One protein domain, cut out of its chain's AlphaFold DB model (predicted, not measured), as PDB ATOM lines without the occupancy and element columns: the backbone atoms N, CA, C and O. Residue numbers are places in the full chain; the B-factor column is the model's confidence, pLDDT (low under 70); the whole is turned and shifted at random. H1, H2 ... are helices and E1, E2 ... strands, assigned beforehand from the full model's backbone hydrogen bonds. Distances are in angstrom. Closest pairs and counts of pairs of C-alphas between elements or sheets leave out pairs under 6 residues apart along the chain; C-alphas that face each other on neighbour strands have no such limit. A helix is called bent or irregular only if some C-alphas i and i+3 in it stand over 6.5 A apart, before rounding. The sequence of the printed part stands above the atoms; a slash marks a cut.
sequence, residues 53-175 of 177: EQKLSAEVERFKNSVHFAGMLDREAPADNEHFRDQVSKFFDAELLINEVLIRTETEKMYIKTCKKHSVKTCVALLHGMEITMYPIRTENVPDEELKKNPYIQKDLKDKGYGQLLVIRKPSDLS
ATOM      1  N   GLU A  53     194.185 211.699 196.507       91.62
ATOM      2  CA  GLU A  53     193.203 211.816 195.413       91.62
ATOM      3  C   GLU A  53     193.220 210.621 194.450       91.62
ATOM      4  O   GLU A  53     192.190 210.225 193.899       91.62
ATOM      5  N   GLN A  54     194.379 209.971 194.285       94.94
ATOM      6  CA  GLN A  54     194.534 208.801 193.421       94.94
ATOM      7  C   GLN A  54     193.611 207.644 193.834       94.94
ATOM      8  O   GLN A  54     193.268 206.822 192.981       94.94
ATOM      9  N   LYS A  55     193.148 207.603 195.095       96.25
ATOM     10  CA  LYS A  55     192.153 206.629 195.577       96.25
ATOM     11  C   LYS A  55     190.811 206.713 194.832       96.25
ATOM     12  O   LYS A  55     190.082 205.721 194.824       96.25
ATOM     13  N   LEU A  56     190.504 207.852 194.201       97.44
ATOM     14  CA  LEU A  56     189.287 208.088 193.413       97.44
ATOM     15  C   LEU A  56     189.532 208.168 191.896       97.44
ATOM     16  O   LEU A  56     188.578 208.288 191.132       97.44
ATOM     17  N   SER A  57     190.782 208.060 191.432       96.75
ATOM     18  CA  SER A  57     191.142 208.235 190.010       96.75
ATOM     19  C   SER A  57     190.353 207.332 189.050       96.75
ATOM     20  O   SER A  57     189.921 207.775 187.986       96.75
ATOM     21  N   ALA A  58     190.103 206.080 189.439       97.19
ATOM     22  CA  ALA A  58     189.313 205.145 188.641       97.19
ATOM     23  C   ALA A  58     187.842 205.582 188.520       97.19
ATOM     24  O   ALA A  58     187.243 205.449 187.454       97.19
ATOM     25  N   GLU A  59     187.257 206.116 189.593       97.88
ATOM     26  CA  GLU A  59     185.880 206.607 189.601       97.88
ATOM     27  C   GLU A  59     185.732 207.916 188.829       97.88
ATOM     28  O   GLU A  59     184.736 208.083 188.128       97.88
ATOM     29  N   VAL A  60     186.734 208.795 188.899       98.00
ATOM     30  CA  VAL A  60     186.812 210.024 188.097       98.00
ATOM     31  C   VAL A  60     186.782 209.682 186.610       98.00
ATOM     32  O   VAL A  60     185.902 210.141 185.881       98.00
ATOM     33  N   GLU A  61     187.679 208.806 186.156       97.50
ATOM     34  CA  GLU A  61     187.739 208.411 184.745       97.50
ATOM     35  C   GLU A  61     186.482 207.656 184.308       97.50
ATOM     36  O   GLU A  61     185.947 207.889 183.221       97.50
ATOM     37  N   ARG A  62     185.933 206.791 185.169       97.25
ATOM     38  CA  ARG A  62     184.661 206.116 184.886       97.25
ATOM     39  C   ARG A  62     183.507 207.113 184.757       97.25
ATOM     40  O   ARG A  62     182.671 206.942 183.871       97.25
ATOM     41  N   PHE A  63     183.472 208.150 185.597       98.00
ATOM     42  CA  PHE A  63     182.438 209.183 185.559       98.00
ATOM     43  C   PHE A  63     182.535 210.009 184.284       98.00
ATOM     44  O   PHE A  63     181.522 210.127 183.597       98.00
ATOM     45  N   LYS A  64     183.735 210.484 183.921       96.69
ATOM     46  CA  LYS A  64     184.000 211.258 182.692       96.69
ATOM     47  C   LYS A  64     183.546 210.541 181.421       96.69
ATOM     48  O   LYS A  64     183.050 211.173 180.497       96.69
ATOM     49  N   ASN A  65     183.650 209.212 181.399       94.88
ATOM     50  CA  ASN A  65     183.213 208.375 180.279       94.88
ATOM     51  C   ASN A  65     181.723 207.974 180.332       94.88
ATOM     52  O   ASN A  65     181.264 207.177 179.513       94.88
ATOM     53  N   SER A  66     180.956 208.479 181.303       95.06
ATOM     54  CA  SER A  66     179.547 208.127 181.491       95.06
ATOM     55  C   SER A  66     178.593 209.138 180.854       95.06
ATOM     56  O   SER A  66     178.890 210.323 180.722       95.06
ATOM     57  N   VAL A  67     177.366 208.696 180.565       93.12
ATOM     58  CA  VAL A  67     176.272 209.586 180.130       93.12
ATOM     59  C   VAL A  67     175.917 210.652 181.175       93.12
ATOM     60  O   VAL A  67     175.343 211.685 180.840       93.12
ATOM     61  N   HIS A  68     176.260 210.422 182.446       95.75
ATOM     62  CA  HIS A  68     176.004 211.374 183.522       95.75
ATOM     63  C   HIS A  68     176.950 212.573 183.465       95.75
ATOM     64  O   HIS A  68     176.554 213.654 183.895       95.75
ATOM     65  N   PHE A  69     178.143 212.409 182.878       96.38
ATOM     66  CA  PHE A  69     179.085 213.506 182.682       96.38
ATOM     67  C   PHE A  69     178.522 214.576 181.755       96.38
ATOM     68  O   PHE A  69     178.574 215.754 182.081       96.38
ATOM     69  N   ALA A  70     177.902 214.170 180.643       91.50
ATOM     70  CA  ALA A  70     177.255 215.104 179.722       91.50
ATOM     71  C   ALA A  70     176.169 215.930 180.430       91.50
ATOM     72  O   ALA A  70     176.128 217.147 180.288       91.50
ATOM     73  N   GLY A  71     175.354 215.278 181.266       92.81
ATOM     74  CA  GLY A  71     174.360 215.975 182.078       92.81
ATOM     75  C   GLY A  71     174.981 216.914 183.116       92.81
ATOM     76  O   GLY A  71     174.426 217.978 183.359       92.81
ATOM     77  N   MET A  72     176.120 216.553 183.713       95.75
ATOM     78  CA  MET A  72     176.863 217.448 184.605       95.75
ATOM     79  C   MET A  72     177.390 218.667 183.837       95.75
ATOM     80  O   MET A  72     177.189 219.789 184.278       95.75
ATOM     81  N   LEU A  73     177.942 218.492 182.634       95.19
ATOM     82  CA  LEU A  73     178.365 219.621 181.800       95.19
ATOM     83  C   LEU A  73     177.202 220.566 181.462       95.19
ATOM     84  O   LEU A  73     177.391 221.778 181.461       95.19
ATOM     85  N   ASP A  74     175.997 220.036 181.223       94.44
ATOM     86  CA  ASP A  74     174.791 220.850 180.993       94.44
ATOM     87  C   ASP A  74     174.373 221.660 182.230       94.44
ATOM     88  O   ASP A  74     173.729 222.702 182.092       94.44
ATOM     89  N   ARG A  75     174.749 221.210 183.435       95.50
ATOM     90  CA  ARG A  75     174.577 221.964 184.684       95.50
ATOM     91  C   ARG A  75     175.553 223.128 184.801       95.50
ATOM     92  O   ARG A  75     175.169 224.147 185.368       95.50
ATOM     93  N   GLU A  76     176.783 222.957 184.318       93.81
ATOM     94  CA  GLU A  76     177.875 223.922 184.502       93.81
ATOM     95  C   GLU A  76     177.955 224.968 183.383       93.81
ATOM     96  O   GLU A  76     178.401 226.087 183.625       93.81
ATOM     97  N   ALA A  77     177.518 224.636 182.162       94.06
ATOM     98  CA  ALA A  77     177.572 225.561 181.033       94.06
ATOM     99  C   ALA A  77     176.587 225.235 179.899       94.06
ATOM    100  O   ALA A  77     176.252 224.067 179.669       94.06
ATOM    101  N   PRO A  78     176.181 226.256 179.115       94.06
ATOM    102  CA  PRO A  78     175.360 226.049 177.928       94.06
ATOM    103  C   PRO A  78     176.126 225.254 176.863       94.06
ATOM    104  O   PRO A  78     177.355 225.296 176.791       94.06
ATOM    105  N   ALA A  79     175.387 224.521 176.030       91.00
ATOM    106  CA  ALA A  79     175.957 223.591 175.053       91.00
ATOM    107  C   ALA A  79     176.836 224.263 173.980       91.00
ATOM    108  O   ALA A  79     177.708 223.607 173.423       91.00
ATOM    109  N   ASP A  80     176.623 225.550 173.702       93.38
ATOM    110  CA  ASP A  80     177.391 226.346 172.737       93.38
ATOM    111  C   ASP A  80     178.692 226.933 173.316       93.38
ATOM    112  O   ASP A  80     179.536 227.421 172.564       93.38
ATOM    113  N   ASN A  81     178.909 226.848 174.633       94.75
ATOM    114  CA  ASN A  81     180.161 227.248 175.272       94.75
ATOM    115  C   ASN A  81     181.149 226.072 175.338       94.75
ATOM    116  O   ASN A  81     181.527 225.601 176.415       94.75
ATOM    117  N   GLU A  82     181.565 225.592 174.162       93.56
ATOM    118  CA  GLU A  82     182.488 224.455 174.019       93.56
ATOM    119  C   GLU A  82     183.794 224.679 174.790       93.56
ATOM    120  O   GLU A  82     184.265 223.781 175.481       93.56
ATOM    121  N   HIS A  83     184.330 225.905 174.768       95.56
ATOM    122  CA  HIS A  83     185.574 226.233 175.463       95.56
ATOM    123  C   HIS A  83     185.499 225.971 176.973       95.56
ATOM    124  O   HIS A  83     186.404 225.359 177.538       95.56
ATOM    125  N   PHE A  84     184.434 226.425 177.638       92.69
ATOM    126  CA  PHE A  84     184.282 226.204 179.075       92.69
ATOM    127  C   PHE A  84     183.997 224.735 179.390       92.69
ATOM    128  O   PHE A  84     184.583 224.182 180.318       92.69
ATOM    129  N   ARG A  85     183.152 224.071 178.592       94.50
ATOM    130  CA  ARG A  85     182.859 222.638 178.760       94.50
ATOM    131  C   ARG A  85     184.119 221.781 178.614       94.50
ATOM    132  O   ARG A  85     184.312 220.855 179.401       94.50
ATOM    133  N   ASP A  86     185.007 222.128 177.684       94.50
ATOM    134  CA  ASP A  86     186.316 221.487 177.526       94.50
ATOM    135  C   ASP A  86     187.224 221.722 178.733       94.50
ATOM    136  O   ASP A  86     187.919 220.801 179.164       94.50
ATOM    137  N   GLN A  87     187.213 222.927 179.317       94.69
ATOM    138  CA  GLN A  87     187.952 223.191 180.553       94.69
ATOM    139  C   GLN A  87     187.427 222.338 181.710       94.69
ATOM    140  O   GLN A  87     188.225 221.655 182.349       94.69
ATOM    141  N   VAL A  88     186.108 222.304 181.932       92.44
ATOM    142  CA  VAL A  88     185.496 221.447 182.962       92.44
ATOM    143  C   VAL A  88     185.885 219.987 182.730       92.44
ATOM    144  O   VAL A  88     186.337 219.321 183.650       92.44
ATOM    145  N   SER A  89     185.798 219.500 181.490       92.62
ATOM    146  CA  SER A  89     186.196 218.134 181.127       92.62
ATOM    147  C   SER A  89     187.665 217.827 181.424       92.62
ATOM    148  O   SER A  89     187.998 216.778 181.985       92.62
ATOM    149  N   LYS A  90     188.553 218.758 181.070       94.69
ATOM    150  CA  LYS A  90     189.999 218.620 181.242       94.69
ATOM    151  C   LYS A  90     190.414 218.607 182.711       94.69
ATOM    152  O   LYS A  90     191.331 217.866 183.056       94.69
ATOM    153  N   PHE A  91     189.776 219.434 183.534       94.19
ATOM    154  CA  PHE A  91     190.131 219.622 184.941       94.19
ATOM    155  C   PHE A  91     189.239 218.840 185.909       94.19
ATOM    156  O   PHE A  91     189.439 218.940 187.110       94.19
ATOM    157  N   PHE A  92     188.292 218.032 185.417       95.81
ATOM    158  CA  PHE A  92     187.474 217.180 186.275       95.81
ATOM    159  C   PHE A  92     188.323 216.130 187.006       95.81
ATOM    160  O   PHE A  92     188.903 215.241 186.371       95.81
ATOM    161  N   ASP A  93     188.351 216.222 188.333       95.19
ATOM    162  CA  ASP A  93     189.207 215.457 189.238       95.19
ATOM    163  C   ASP A  93     188.424 214.871 190.436       95.19
ATOM    164  O   ASP A  93     187.197 214.727 190.399       95.19
ATOM    165  N   ALA A  94     189.143 214.451 191.482       96.00
ATOM    166  CA  ALA A  94     188.561 213.842 192.674       96.00
ATOM    167  C   ALA A  94     187.678 214.819 193.463       96.00
ATOM    168  O   ALA A  94     186.620 214.411 193.947       96.00
ATOM    169  N   GLU A  95     188.072 216.088 193.556       93.25
ATOM    170  CA  GLU A  95     187.303 217.132 194.236       93.25
ATOM    171  C   GLU A  95     185.971 217.360 193.516       93.25
ATOM    172  O   GLU A  95     184.897 217.284 194.120       93.25
ATOM    173  N   LEU A  96     186.010 217.525 192.191       94.06
ATOM    174  CA  LEU A  96     184.799 217.718 191.392       94.06
ATOM    175  C   LEU A  96     183.884 216.483 191.395       94.06
ATOM    176  O   LEU A  96     182.655 216.617 191.352       94.06
ATOM    177  N   LEU A  97     184.444 215.277 191.531       97.12
ATOM    178  CA  LEU A  97     183.654 214.067 191.767       97.12
ATOM    179  C   LEU A  97     182.962 214.086 193.141       97.12
ATOM    180  O   LEU A  97     181.795 213.701 193.232       97.12
ATOM    181  N   ILE A  98     183.640 214.532 194.202       96.56
ATOM    182  CA  ILE A  98     183.041 214.671 195.541       96.56
ATOM    183  C   ILE A  98     181.930 215.725 195.521       96.56
ATOM    184  O   ILE A  98     180.842 215.466 196.041       96.56
ATOM    185  N   ASN A  99     182.142 216.852 194.839       94.31
ATOM    186  CA  ASN A  99     181.118 217.878 194.639       94.31
ATOM    187  C   ASN A  99     179.885 217.323 193.902       94.31
ATOM    188  O   ASN A  99     178.748 217.592 194.296       94.31
ATOM    189  N   GLU A 100     180.067 216.456 192.904       96.31
ATOM    190  CA  GLU A 100     178.944 215.756 192.265       96.31
ATOM    191  C   GLU A 100     178.198 214.827 193.249       96.31
ATOM    192  O   GLU A 100     176.961 214.768 193.234       96.31
ATOM    193  N   VAL A 101     178.912 214.118 194.136       97.44
ATOM    194  CA  VAL A 101     178.286 213.308 195.203       97.44
ATOM    195  C   VAL A 101     177.493 214.197 196.167       97.44
ATOM    196  O   VAL A 101     176.371 213.832 196.546       97.44
ATOM    197  N   LEU A 102     178.029 215.364 196.535       96.12
ATOM    198  CA  LEU A 102     177.359 216.343 197.390       96.12
ATOM    199  C   LEU A 102     176.054 216.835 196.750       96.12
ATOM    200  O   LEU A 102     174.992 216.704 197.364       96.12
ATOM    201  N   ILE A 103     176.099 217.316 195.504       96.06
ATOM    202  CA  ILE A 103     174.923 217.848 194.792       96.06
ATOM    203  C   ILE A 103     173.826 216.786 194.677       96.06
ATOM    204  O   ILE A 103     172.647 217.064 194.920       96.06
ATOM    205  N   ARG A 104     174.185 215.537 194.362       96.94
ATOM    206  CA  ARG A 104     173.217 214.428 194.307       96.94
ATOM    207  C   ARG A 104     172.628 214.100 195.675       96.94
ATOM    208  O   ARG A 104     171.438 213.794 195.766       96.94
ATOM    209  N   THR A 105     173.432 214.188 196.732       96.31
ATOM    210  CA  THR A 105     172.984 213.978 198.115       96.31
ATOM    211  C   THR A 105     171.990 215.056 198.547       96.31
ATOM    212  O   THR A 105     170.942 214.733 199.114       96.31
ATOM    213  N   GLU A 106     172.252 216.322 198.229       95.88
ATOM    214  CA  GLU A 106     171.314 217.417 198.501       95.88
ATOM    215  C   GLU A 106     170.046 217.314 197.650       95.88
ATOM    216  O   GLU A 106     168.931 217.455 198.162       95.88
ATOM    217  N   THR A 107     170.188 216.937 196.377       97.56
ATOM    218  CA  THR A 107     169.046 216.670 195.492       97.56
ATOM    219  C   THR A 107     168.151 215.567 196.068       97.56
ATOM    220  O   THR A 107     166.925 215.694 196.042       97.56
ATOM    221  N   GLU A 108     168.725 214.511 196.656       97.75
ATOM    222  CA  GLU A 108     167.971 213.425 197.302       97.75
ATOM    223  C   GLU A 108     167.199 213.924 198.527       97.75
ATOM    224  O   GLU A 108     166.006 213.632 198.671       97.75
ATOM    225  N   LYS A 109     167.846 214.716 199.392       96.44
ATOM    226  CA  LYS A 109     167.196 215.325 200.563       96.44
ATOM    227  C   LYS A 109     166.021 216.208 200.136       96.44
ATOM    228  O   LYS A 109     164.921 216.095 200.696       96.44
ATOM    229  N   MET A 110     166.223 217.052 199.124       97.69
ATOM    230  CA  MET A 110     165.180 217.921 198.578       97.69
ATOM    231  C   MET A 110     164.045 217.128 197.935       97.69
ATOM    232  O   MET A 110     162.877 217.459 198.158       97.69
ATOM    233  N   TYR A 111     164.360 216.064 197.196       98.31
ATOM    234  CA  TYR A 111     163.378 215.164 196.598       98.31
ATOM    235  C   TYR A 111     162.480 214.540 197.674       98.31
ATOM    236  O   TYR A 111     161.261 214.698 197.620       98.31
ATOM    237  N   ILE A 112     163.065 213.933 198.714       97.88
ATOM    238  CA  ILE A 112     162.312 213.303 199.814       97.88
ATOM    239  C   ILE A 112     161.397 214.325 200.504       97.88
ATOM    240  O   ILE A 112     160.209 214.060 200.730       97.88
ATOM    241  N   LYS A 113     161.926 215.515 200.814       98.06
ATOM    242  CA  LYS A 113     161.163 216.601 201.446       98.06
ATOM    243  C   LYS A 113     160.001 217.065 200.565       98.06
ATOM    244  O   LYS A 113     158.889 217.249 201.066       98.06
ATOM    245  N   THR A 114     160.242 217.230 199.268       98.19
ATOM    246  CA  THR A 114     159.248 217.701 198.292       98.19
ATOM    247  C   THR A 114     158.150 216.664 198.081       98.19
ATOM    248  O   THR A 114     156.969 216.997 198.197       98.19
ATOM    249  N   CYS A 115     158.518 215.398 197.882       97.38
ATOM    250  CA  CYS A 115     157.579 214.282 197.777       97.38
ATOM    251  C   CYS A 115     156.657 214.191 198.992       97.38
ATOM    252  O   CYS A 115     155.441 214.101 198.831       97.38
ATOM    253  N   LYS A 116     157.211 214.303 200.209       97.56
ATOM    254  CA  LYS A 116     156.418 214.308 201.446       97.56
ATOM    255  C   LYS A 116     155.484 215.518 201.535       97.56
ATOM    256  O   LYS A 116     154.324 215.358 201.893       97.56
ATOM    257  N   LYS A 117     155.976 216.723 201.223       98.06
ATOM    258  CA  LYS A 117     155.195 217.970 201.307       98.06
ATOM    259  C   LYS A 117     154.020 217.994 200.328       98.06
ATOM    260  O   LYS A 117     152.965 218.524 200.660       98.06
ATOM    261  N   HIS A 118     154.215 217.461 199.125       97.38
ATOM    262  CA  HIS A 118     153.238 217.540 198.038       97.38
ATOM    263  C   HIS A 118     152.472 216.233 197.796       97.38
ATOM    264  O   HIS A 118     151.624 216.200 196.906       97.38
ATOM    265  N   SER A 119     152.745 215.182 198.578       96.50
ATOM    266  CA  SER A 119     152.168 213.841 198.423       96.50
ATOM    267  C   SER A 119     152.333 213.278 197.004       96.50
ATOM    268  O   SER A 119     151.389 212.749 196.422       96.50
ATOM    269  N   VAL A 120     153.540 213.402 196.440       96.44
ATOM    270  CA  VAL A 120     153.904 212.889 195.105       96.44
ATOM    271  C   VAL A 120     155.061 211.897 195.191       96.44
ATOM    272  O   VAL A 120     155.800 211.885 196.174       96.44
ATOM    273  N   LYS A 121     155.255 211.086 194.147       95.75
ATOM    274  CA  LYS A 121     156.381 210.135 194.043       95.75
ATOM    275  C   LYS A 121     157.407 210.513 192.975       95.75
ATOM    276  O   LYS A 121     158.533 210.031 193.021       95.75
ATOM    277  N   THR A 122     157.038 211.397 192.056       96.94
ATOM    278  CA  THR A 122     157.900 211.845 190.963       96.94
ATOM    279  C   THR A 122     158.192 213.327 191.129       96.94
ATOM    280  O   THR A 122     157.280 214.116 191.382       96.94
ATOM    281  N   CYS A 123     159.451 213.708 190.961       97.62
ATOM    282  CA  CYS A 123     159.849 215.097 190.778       97.62
ATOM    283  C   CYS A 123     160.721 215.230 189.531       97.62
ATOM    284  O   CYS A 123     161.371 214.274 189.109       97.62
ATOM    285  N   VAL A 124     160.763 216.433 188.974       98.00
ATOM    286  CA  VAL A 124     161.832 216.848 188.064       98.00
ATOM    287  C   VAL A 124     162.686 217.864 188.813       98.00
ATOM    288  O   VAL A 124     162.137 218.794 189.400       98.00
ATOM    289  N   ALA A 125     163.999 217.685 188.826       98.00
ATOM    290  CA  ALA A 125     164.946 218.660 189.343       98.00
ATOM    291  C   ALA A 125     165.581 219.423 188.176       98.00
ATOM    292  O   ALA A 125     166.003 218.802 187.200       98.00
ATOM    293  N   LEU A 126     165.651 220.747 188.295       98.12
ATOM    294  CA  LEU A 126     166.515 221.609 187.495       98.12
ATOM    295  C   LEU A 126     167.724 221.969 188.354       98.12
ATOM    296  O   LEU A 126     167.562 222.597 189.402       98.12
ATOM    297  N   LEU A 127     168.906 221.549 187.912       97.50
ATOM    298  CA  LEU A 127     170.179 221.876 188.541       97.50
ATOM    299  C   LEU A 127     170.900 222.927 187.694       97.50
ATOM    300  O   LEU A 127     171.009 222.759 186.479       97.50
ATOM    301  N   HIS A 128     171.407 223.979 188.327       95.56
ATOM    302  CA  HIS A 128     172.167 225.050 187.677       95.56
ATOM    303  C   HIS A 128     173.301 225.494 188.608       95.56
ATOM    304  O   HIS A 128     173.046 226.104 189.648       95.56
ATOM    305  N   GLY A 129     174.542 225.122 188.283       89.81
ATOM    306  CA  GLY A 129     175.633 225.114 189.264       89.81
ATOM    307  C   GLY A 129     175.225 224.347 190.532       89.81
ATOM    308  O   GLY A 129     174.763 223.210 190.454       89.81
ATOM    309  N   MET A 130     175.310 224.999 191.696       85.88
ATOM    310  CA  MET A 130     174.879 224.435 192.988       85.88
ATOM    311  C   MET A 130     173.380 224.620 193.287       85.88
ATOM    312  O   MET A 130     172.873 224.085 194.274       85.88
ATOM    313  N   GLU A 131     172.648 225.389 192.477       93.62
ATOM    314  CA  GLU A 131     171.230 225.661 192.711       93.62
ATOM    315  C   GLU A 131     170.358 224.472 192.293       93.62
ATOM    316  O   GLU A 131     170.497 223.926 191.197       93.62
ATOM    317  N   ILE A 132     169.406 224.108 193.156       96.62
ATOM    318  CA  ILE A 132     168.482 222.991 192.950       96.62
ATOM    319  C   ILE A 132     167.047 223.517 193.004       96.62
ATOM    320  O   ILE A 132     166.551 223.901 194.064       96.62
ATOM    321  N   THR A 133     166.335 223.463 191.879       97.25
ATOM    322  CA  THR A 133     164.887 223.718 191.837       97.25
ATOM    323  C   THR A 133     164.132 222.411 191.629       97.25
ATOM    324  O   THR A 133     164.404 221.674 190.684       97.25
ATOM    325  N   MET A 134     163.174 222.105 192.509       97.75
ATOM    326  CA  MET A 134     162.438 220.836 192.502       97.75
ATOM    327  C   MET A 134     160.966 221.037 192.123       97.75
ATOM    328  O   MET A 134     160.229 221.744 192.812       97.75
ATOM    329  N   TYR A 135     160.517 220.346 191.078       97.50
ATOM    330  CA  TYR A 135     159.145 220.392 190.571       97.50
ATOM    331  C   TYR A 135     158.396 219.101 190.922       97.50
ATOM    332  O   TYR A 135     158.687 218.054 190.336       97.50
ATOM    333  N   PRO A 136     157.419 219.133 191.849       97.00
ATOM    334  CA  PRO A 136     156.607 217.963 192.163       97.00
ATOM    335  C   PRO A 136     155.663 217.624 191.002       97.00
ATOM    336  O   PRO A 136     154.891 218.468 190.546       97.00
ATOM    337  N   ILE A 137     155.668 216.365 190.568       96.12
ATOM    338  CA  ILE A 137     154.836 215.875 189.467       96.12
ATOM    339  C   ILE A 137     153.690 215.031 190.024       96.12
ATOM    340  O   ILE A 137     153.909 214.024 190.696       96.12
ATOM    341  N   ARG A 138     152.450 215.440 189.736       92.31
ATOM    342  CA  ARG A 138     151.237 214.730 190.181       92.31
ATOM    343  C   ARG A 138     150.800 213.607 189.244       92.31
ATOM    344  O   ARG A 138     150.043 212.740 189.657       92.31
ATOM    345  N   THR A 139     151.228 213.651 187.989       85.81
ATOM    346  CA  THR A 139     150.873 212.658 186.978       85.81
ATOM    347  C   THR A 139     151.798 211.449 187.071       85.81
ATOM    348  O   THR A 139     153.022 211.573 187.067       85.81
ATOM    349  N   GLU A 140     151.205 210.262 187.161       80.06
ATOM    350  CA  GLU A 140     151.941 208.999 187.171       80.06
ATOM    351  C   GLU A 140     152.169 208.493 185.736       80.06
ATOM    352  O   GLU A 140     151.419 208.830 184.822       80.06
ATOM    353  N   ASN A 141     153.206 207.674 185.540       83.69
ATOM    354  CA  ASN A 141     153.500 206.957 184.286       83.69
ATOM    355  C   ASN A 141     153.774 207.818 183.039       83.69
ATOM    356  O   ASN A 141     153.716 207.315 181.920       83.69
ATOM    357  N   VAL A 142     154.129 209.090 183.218       91.38
ATOM    358  CA  VAL A 142     154.592 209.944 182.118       91.38
ATOM    359  C   VAL A 142     156.072 209.638 181.806       91.38
ATOM    360  O   VAL A 142     156.879 209.547 182.747       91.38
ATOM    361  N   PRO A 143     156.453 209.468 180.523       94.62
ATOM    362  CA  PRO A 143     157.847 209.306 180.108       94.62
ATOM    363  C   PRO A 143     158.736 210.490 180.512       94.62
ATOM    364  O   PRO A 143     158.289 211.638 180.532       94.62
ATOM    365  N   ASP A 144     160.022 210.233 180.774       94.62
ATOM    366  CA  ASP A 144     160.979 211.271 181.210       94.62
ATOM    367  C   ASP A 144     161.058 212.446 180.242       94.62
ATOM    368  O   ASP A 144     161.049 213.605 180.656       94.62
ATOM    369  N   GLU A 145     161.078 212.149 178.948       94.50
ATOM    370  CA  GLU A 145     161.191 213.155 177.897       94.50
ATOM    371  C   GLU A 145     159.962 214.064 177.806       94.50
ATOM    372  O   GLU A 145     160.075 215.217 177.400       94.50
ATOM    373  N   GLU A 146     158.788 213.585 178.215       95.31
ATOM    374  CA  GLU A 146     157.585 214.417 178.300       95.31
ATOM    375  C   GLU A 146     157.585 215.268 179.571       95.31
ATOM    376  O   GLU A 146     157.239 216.448 179.523       95.31
ATOM    377  N   LEU A 147     158.041 214.709 180.696       95.56
ATOM    378  CA  LEU A 147     158.169 215.449 181.953       95.56
ATOM    379  C   LEU A 147     159.152 216.613 181.834       95.56
ATOM    380  O   LEU A 147     158.857 217.715 182.297       95.56
ATOM    381  N   LYS A 148     160.287 216.397 181.164       93.94
ATOM    382  CA  LYS A 148     161.277 217.450 180.907       93.94
ATOM    383  C   LYS A 148     160.705 218.581 180.055       93.94
ATOM    384  O   LYS A 148     161.081 219.725 180.268       93.94
ATOM    385  N   LYS A 149     159.754 218.307 179.155       95.50
ATOM    386  CA  LYS A 149     159.098 219.305 178.283       95.50
ATOM    387  C   LYS A 149     158.002 220.122 178.971       95.50
ATOM    388  O   LYS A 149     157.340 220.918 178.308       95.50
ATOM    389  N   ASN A 150     157.783 219.943 180.276       94.94
ATOM    390  CA  ASN A 150     156.796 220.728 181.011       94.94
ATOM    391  C   ASN A 150     157.040 222.243 180.804       94.94
ATOM    392  O   ASN A 150     158.155 222.705 181.058       94.94
ATOM    393  N   PRO A 151     156.026 223.034 180.388       95.25
ATOM    394  CA  PRO A 151     156.219 224.443 180.039       95.25
ATOM    395  C   PRO A 151     156.807 225.305 181.159       95.25
ATOM    396  O   PRO A 151     157.566 226.226 180.873       95.25
ATOM    397  N   TYR A 152     156.486 225.009 182.421       93.75
ATOM    398  CA  TYR A 152     157.023 225.752 183.563       93.75
ATOM    399  C   TYR A 152     158.507 225.447 183.775       93.75
ATOM    400  O   TYR A 152     159.303 226.362 183.936       93.75
ATOM    401  N   ILE A 153     158.891 224.173 183.679       96.12
ATOM    402  CA  ILE A 153     160.288 223.738 183.819       96.12
ATOM    403  C   ILE A 153     161.140 224.294 182.675       96.12
ATOM    404  O   ILE A 153     162.246 224.772 182.893       96.12
ATOM    405  N   GLN A 154     160.607 224.256 181.453       97.12
ATOM    406  CA  GLN A 154     161.285 224.781 180.268       97.12
ATOM    407  C   GLN A 154     161.437 226.302 180.311       97.12
ATOM    408  O   GLN A 154     162.447 226.824 179.846       97.12
ATOM    409  N   LYS A 155     160.460 227.014 180.885       97.19
ATOM    410  CA  LYS A 155     160.582 228.451 181.122       97.19
ATOM    411  C   LYS A 155     161.737 228.745 182.080       97.19
ATOM    412  O   LYS A 155     162.608 229.525 181.721       97.19
ATOM    413  N   ASP A 156     161.785 228.084 183.232       97.12
ATOM    414  CA  ASP A 156     162.831 228.330 184.227       97.12
ATOM    415  C   ASP A 156     164.220 227.921 183.707       97.12
ATOM    416  O   ASP A 156     165.181 228.662 183.891       97.12
ATOM    417  N   LEU A 157     164.335 226.805 182.974       96.75
ATOM    418  CA  LEU A 157     165.583 226.428 182.293       96.75
ATOM    419  C   LEU A 157     166.036 227.512 181.302       96.75
ATOM    420  O   LEU A 157     167.216 227.852 181.253       96.75
ATOM    421  N   LYS A 158     165.103 228.081 180.531       96.31
ATOM    422  CA  LYS A 158     165.398 229.178 179.602       96.31
ATOM    423  C   LYS A 158     165.833 230.446 180.338       96.31
ATOM    424  O   LYS A 158     166.766 231.100 179.885       96.31
ATOM    425  N   ASP A 159     165.188 230.773 181.454       96.56
ATOM    426  CA  ASP A 159     165.520 231.944 182.272       96.56
ATOM    427  C   ASP A 159     166.914 231.799 182.921       96.56
ATOM    428  O   ASP A 159     167.629 232.789 183.069       96.56
ATOM    429  N   LYS A 160     167.340 230.567 183.244       95.50
ATOM    430  CA  LYS A 160     168.711 230.242 183.688       95.50
ATOM    431  C   LYS A 160     169.740 230.206 182.551       95.50
ATOM    432  O   LYS A 160     170.937 230.278 182.807       95.50
ATOM    433  N   GLY A 161     169.302 230.052 181.302       95.44
ATOM    434  CA  GLY A 161     170.152 229.918 180.114       95.44
ATOM    435  C   GLY A 161     170.749 228.520 179.904       95.44
ATOM    436  O   GLY A 161     170.906 228.095 178.762       95.44
ATOM    437  N   TYR A 162     171.042 227.783 180.975       95.06
ATOM    438  CA  TYR A 162     171.508 226.393 180.953       95.06
ATOM    439  C   TYR A 162     171.160 225.679 182.261       95.06
ATOM    440  O   TYR A 162     170.788 226.312 183.252       95.06
ATOM    441  N   GLY A 163     171.268 224.354 182.271       96.44
ATOM    442  CA  GLY A 163     171.003 223.543 183.448       96.44
ATOM    443  C   GLY A 163     170.741 222.080 183.110       96.44
ATOM    444  O   GLY A 163     170.318 221.728 182.007       96.44
ATOM    445  N   GLN A 164     170.935 221.222 184.104       96.81
ATOM    446  CA  GLN A 164     170.654 219.797 184.012       96.81
ATOM    447  C   GLN A 164     169.235 219.501 184.490       96.81
ATOM    448  O   GLN A 164     168.847 219.878 185.596       96.81
ATOM    449  N   LEU A 165     168.474 218.755 183.689       96.88
ATOM    450  CA  LEU A 165     167.172 218.224 184.092       96.88
ATOM    451  C   LEU A 165     167.281 216.756 184.507       96.88
ATOM    452  O   LEU A 165     167.624 215.894 183.693       96.88
ATOM    453  N   LEU A 166     166.906 216.457 185.749       96.62
ATOM    454  CA  LEU A 166     166.843 215.097 186.286       96.62
ATOM    455  C   LEU A 166     165.405 214.723 186.628       96.62
ATOM    456  O   LEU A 166     164.742 215.423 187.385       96.62
ATOM    457  N   VAL A 167     164.924 213.592 186.113       97.00
ATOM    458  CA  VAL A 167     163.651 213.010 186.558       97.00
ATOM    459  C   VAL A 167     163.938 212.012 187.671       97.00
ATOM    460  O   VAL A 167     164.753 211.111 187.503       97.00
ATOM    461  N   ILE A 168     163.269 212.177 188.811       97.62
ATOM    462  CA  ILE A 168     163.515 211.400 190.026       97.62
ATOM    463  C   ILE A 168     162.198 210.753 190.448       97.62
ATOM    464  O   ILE A 168     161.233 211.445 190.784       97.62
ATOM    465  N   ARG A 169     162.148 209.420 190.439       96.38
ATOM    466  CA  ARG A 169     160.992 208.615 190.878       96.38
ATOM    467  C   ARG A 169     161.263 207.858 192.171       96.38
ATOM    468  O   ARG A 169     160.331 207.409 192.835       96.38
ATOM    469  N   LYS A 170     162.537 207.677 192.499       95.75
ATOM    470  CA  LYS A 170     163.010 207.042 193.727       95.75
ATOM    471  C   LYS A 170     164.420 207.543 194.059       95.75
ATOM    472  O   LYS A 170     165.158 207.920 193.153       95.75
ATOM    473  N   PRO A 171     164.849 207.473 195.332       96.25
ATOM    474  CA  PRO A 171     166.171 207.955 195.736       96.25
ATOM    475  C   PRO A 171     167.343 207.311 194.979       96.25
ATOM    476  O   PRO A 171     168.362 207.953 194.742       96.25
ATOM    477  N   SER A 172     167.198 206.052 194.548       95.31
ATOM    478  CA  SER A 172     168.246 205.355 193.796       95.31
ATOM    479  C   SER A 172     168.515 205.950 192.412       95.31
ATOM    480  O   SER A 172     169.589 205.698 191.881       95.31
ATOM    481  N   ASP A 173     167.588 206.724 191.837       96.00
ATOM    482  CA  ASP A 173     167.780 207.372 190.526       96.00
ATOM    483  C   ASP A 173     168.882 208.445 190.576       96.00
ATOM    484  O   ASP A 173     169.446 208.827 189.554       96.00
ATOM    485  N   LEU A 174     169.220 208.917 191.781       97.25
ATOM    486  CA  LEU A 174     170.301 209.871 192.012       97.25
ATOM    487  C   LEU A 174     171.660 209.193 192.202       97.25
ATOM    488  O   LEU A 174     172.672 209.887 192.233       97.25
ATOM    489  N   SER A 175     171.704 207.863 192.309       96.94
ATOM    490  CA  SER A 175     172.951 207.105 192.419       96.94
ATOM    491  C   SER A 175     173.429 206.600 191.059       96.94
ATOM    492  O   SER A 175     172.624 206.234 190.209       96.94
TER     493      SER A 175
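This is residues 53 to 175 of the 177 residues of an uncharacterized protein of Clostridium sp. AM42-36 (UniProt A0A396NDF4). A long helix, H4, runs nearly the whole length of the model; its later part covers one face of a small three-stranded sheet, and H5 and H6 cover the opposite face. At the other end H1 packs on the beginning of H4, while H3 packs on H2, which sits beside the sheet; short H7 packs on H4 as well. The printed part has 123 residues, with seven named helices and three named strands in the order H1 H2 H3 H4 E1 E2 H5 H6 E3 H7. The sheet's order is E2 E1 E3, all antiparallel, and the class is mostly helix. The whole is compact, with a radius of gyration of the C-alphas of 15.0 A and spans of 43 by 31 by 22 A.

Start with H1, residues 53 to 64, which touches residues 94 to 97 of H4, residues 94 to 118; the closest C-alphas are those of Glu 53 and Ala 94, 5.8 A apart. Next, H2, residues 67 to 76, touches H3, residues 82 to 91, at a steep tilt of 65 degrees, with C-alphas 73 and 85 closest at 6.2 A. E1, residues 122 to 128, and E2, residues 131 to 137, form a hairpin; look for N 126 and O 133, 2.8 A apart. E3, residues 164 to 168, is E1's antiparallel neighbour on the other side, with N 125 and O 166 at 2.8 A. H4 is on this sheet at a height of 8.7 A, over E2 and E1 and slantwise to the strands; C-alphas 114 and 136 are the closest of H4 and E2, at 6.7 A. H2 is on the same face, over none of the strands. On the opposite face, H6, residues 151 to 160, runs along the strands over E1 at a height of 9.8 A. H4 and H6 on opposite faces give three layers, helices on both sides of a sheet. H5, residues 144 to 148, is on the same face as H6. E2, H5, H6 and E3 form a split strand-helix-strand unit, two strands running the same way with E1 between them, and its crossover is right-handed. H7, residues 171 to 174, touches H4 and only grazes the sheet; C-alphas 104 and 174 are closest, at 5.9 A. Every O i to N i+4 pair is within hydrogen-bond range in H3, H4, H5 and H6, against 5 of 8 in H1 and 5 of 6 in H2; H7 is too short for such a pair.

Find C-alpha 53 at (193.203, 211.816, 195.413), where H1 begins; it is 15.7 A long and irregular, with C-alphas 55 and 58 7.6 A apart. H2 measures 15.1 A and H3 14.2 A. From C-alpha 94 at (188.561, 213.842, 192.674), H4 runs 35.9 A to C-alpha 118 at (153.238, 217.540, 198.038). E1 spans 19.7 A, E2 19.4 A, H5 6.2 A, H6 14.2 A and E3 12.6 A; H7, 5.9 A, ends at C-alpha 174.

Look to the C-alphas of Gln 54 and Thr 139 for the two farthest apart, at 44.3 A. The printed part has no cut and no long link; the link from E2 to H5 is short, and the others are tight. Mean pLDDT of the printed part is 95.4, and no printed residue is under 70.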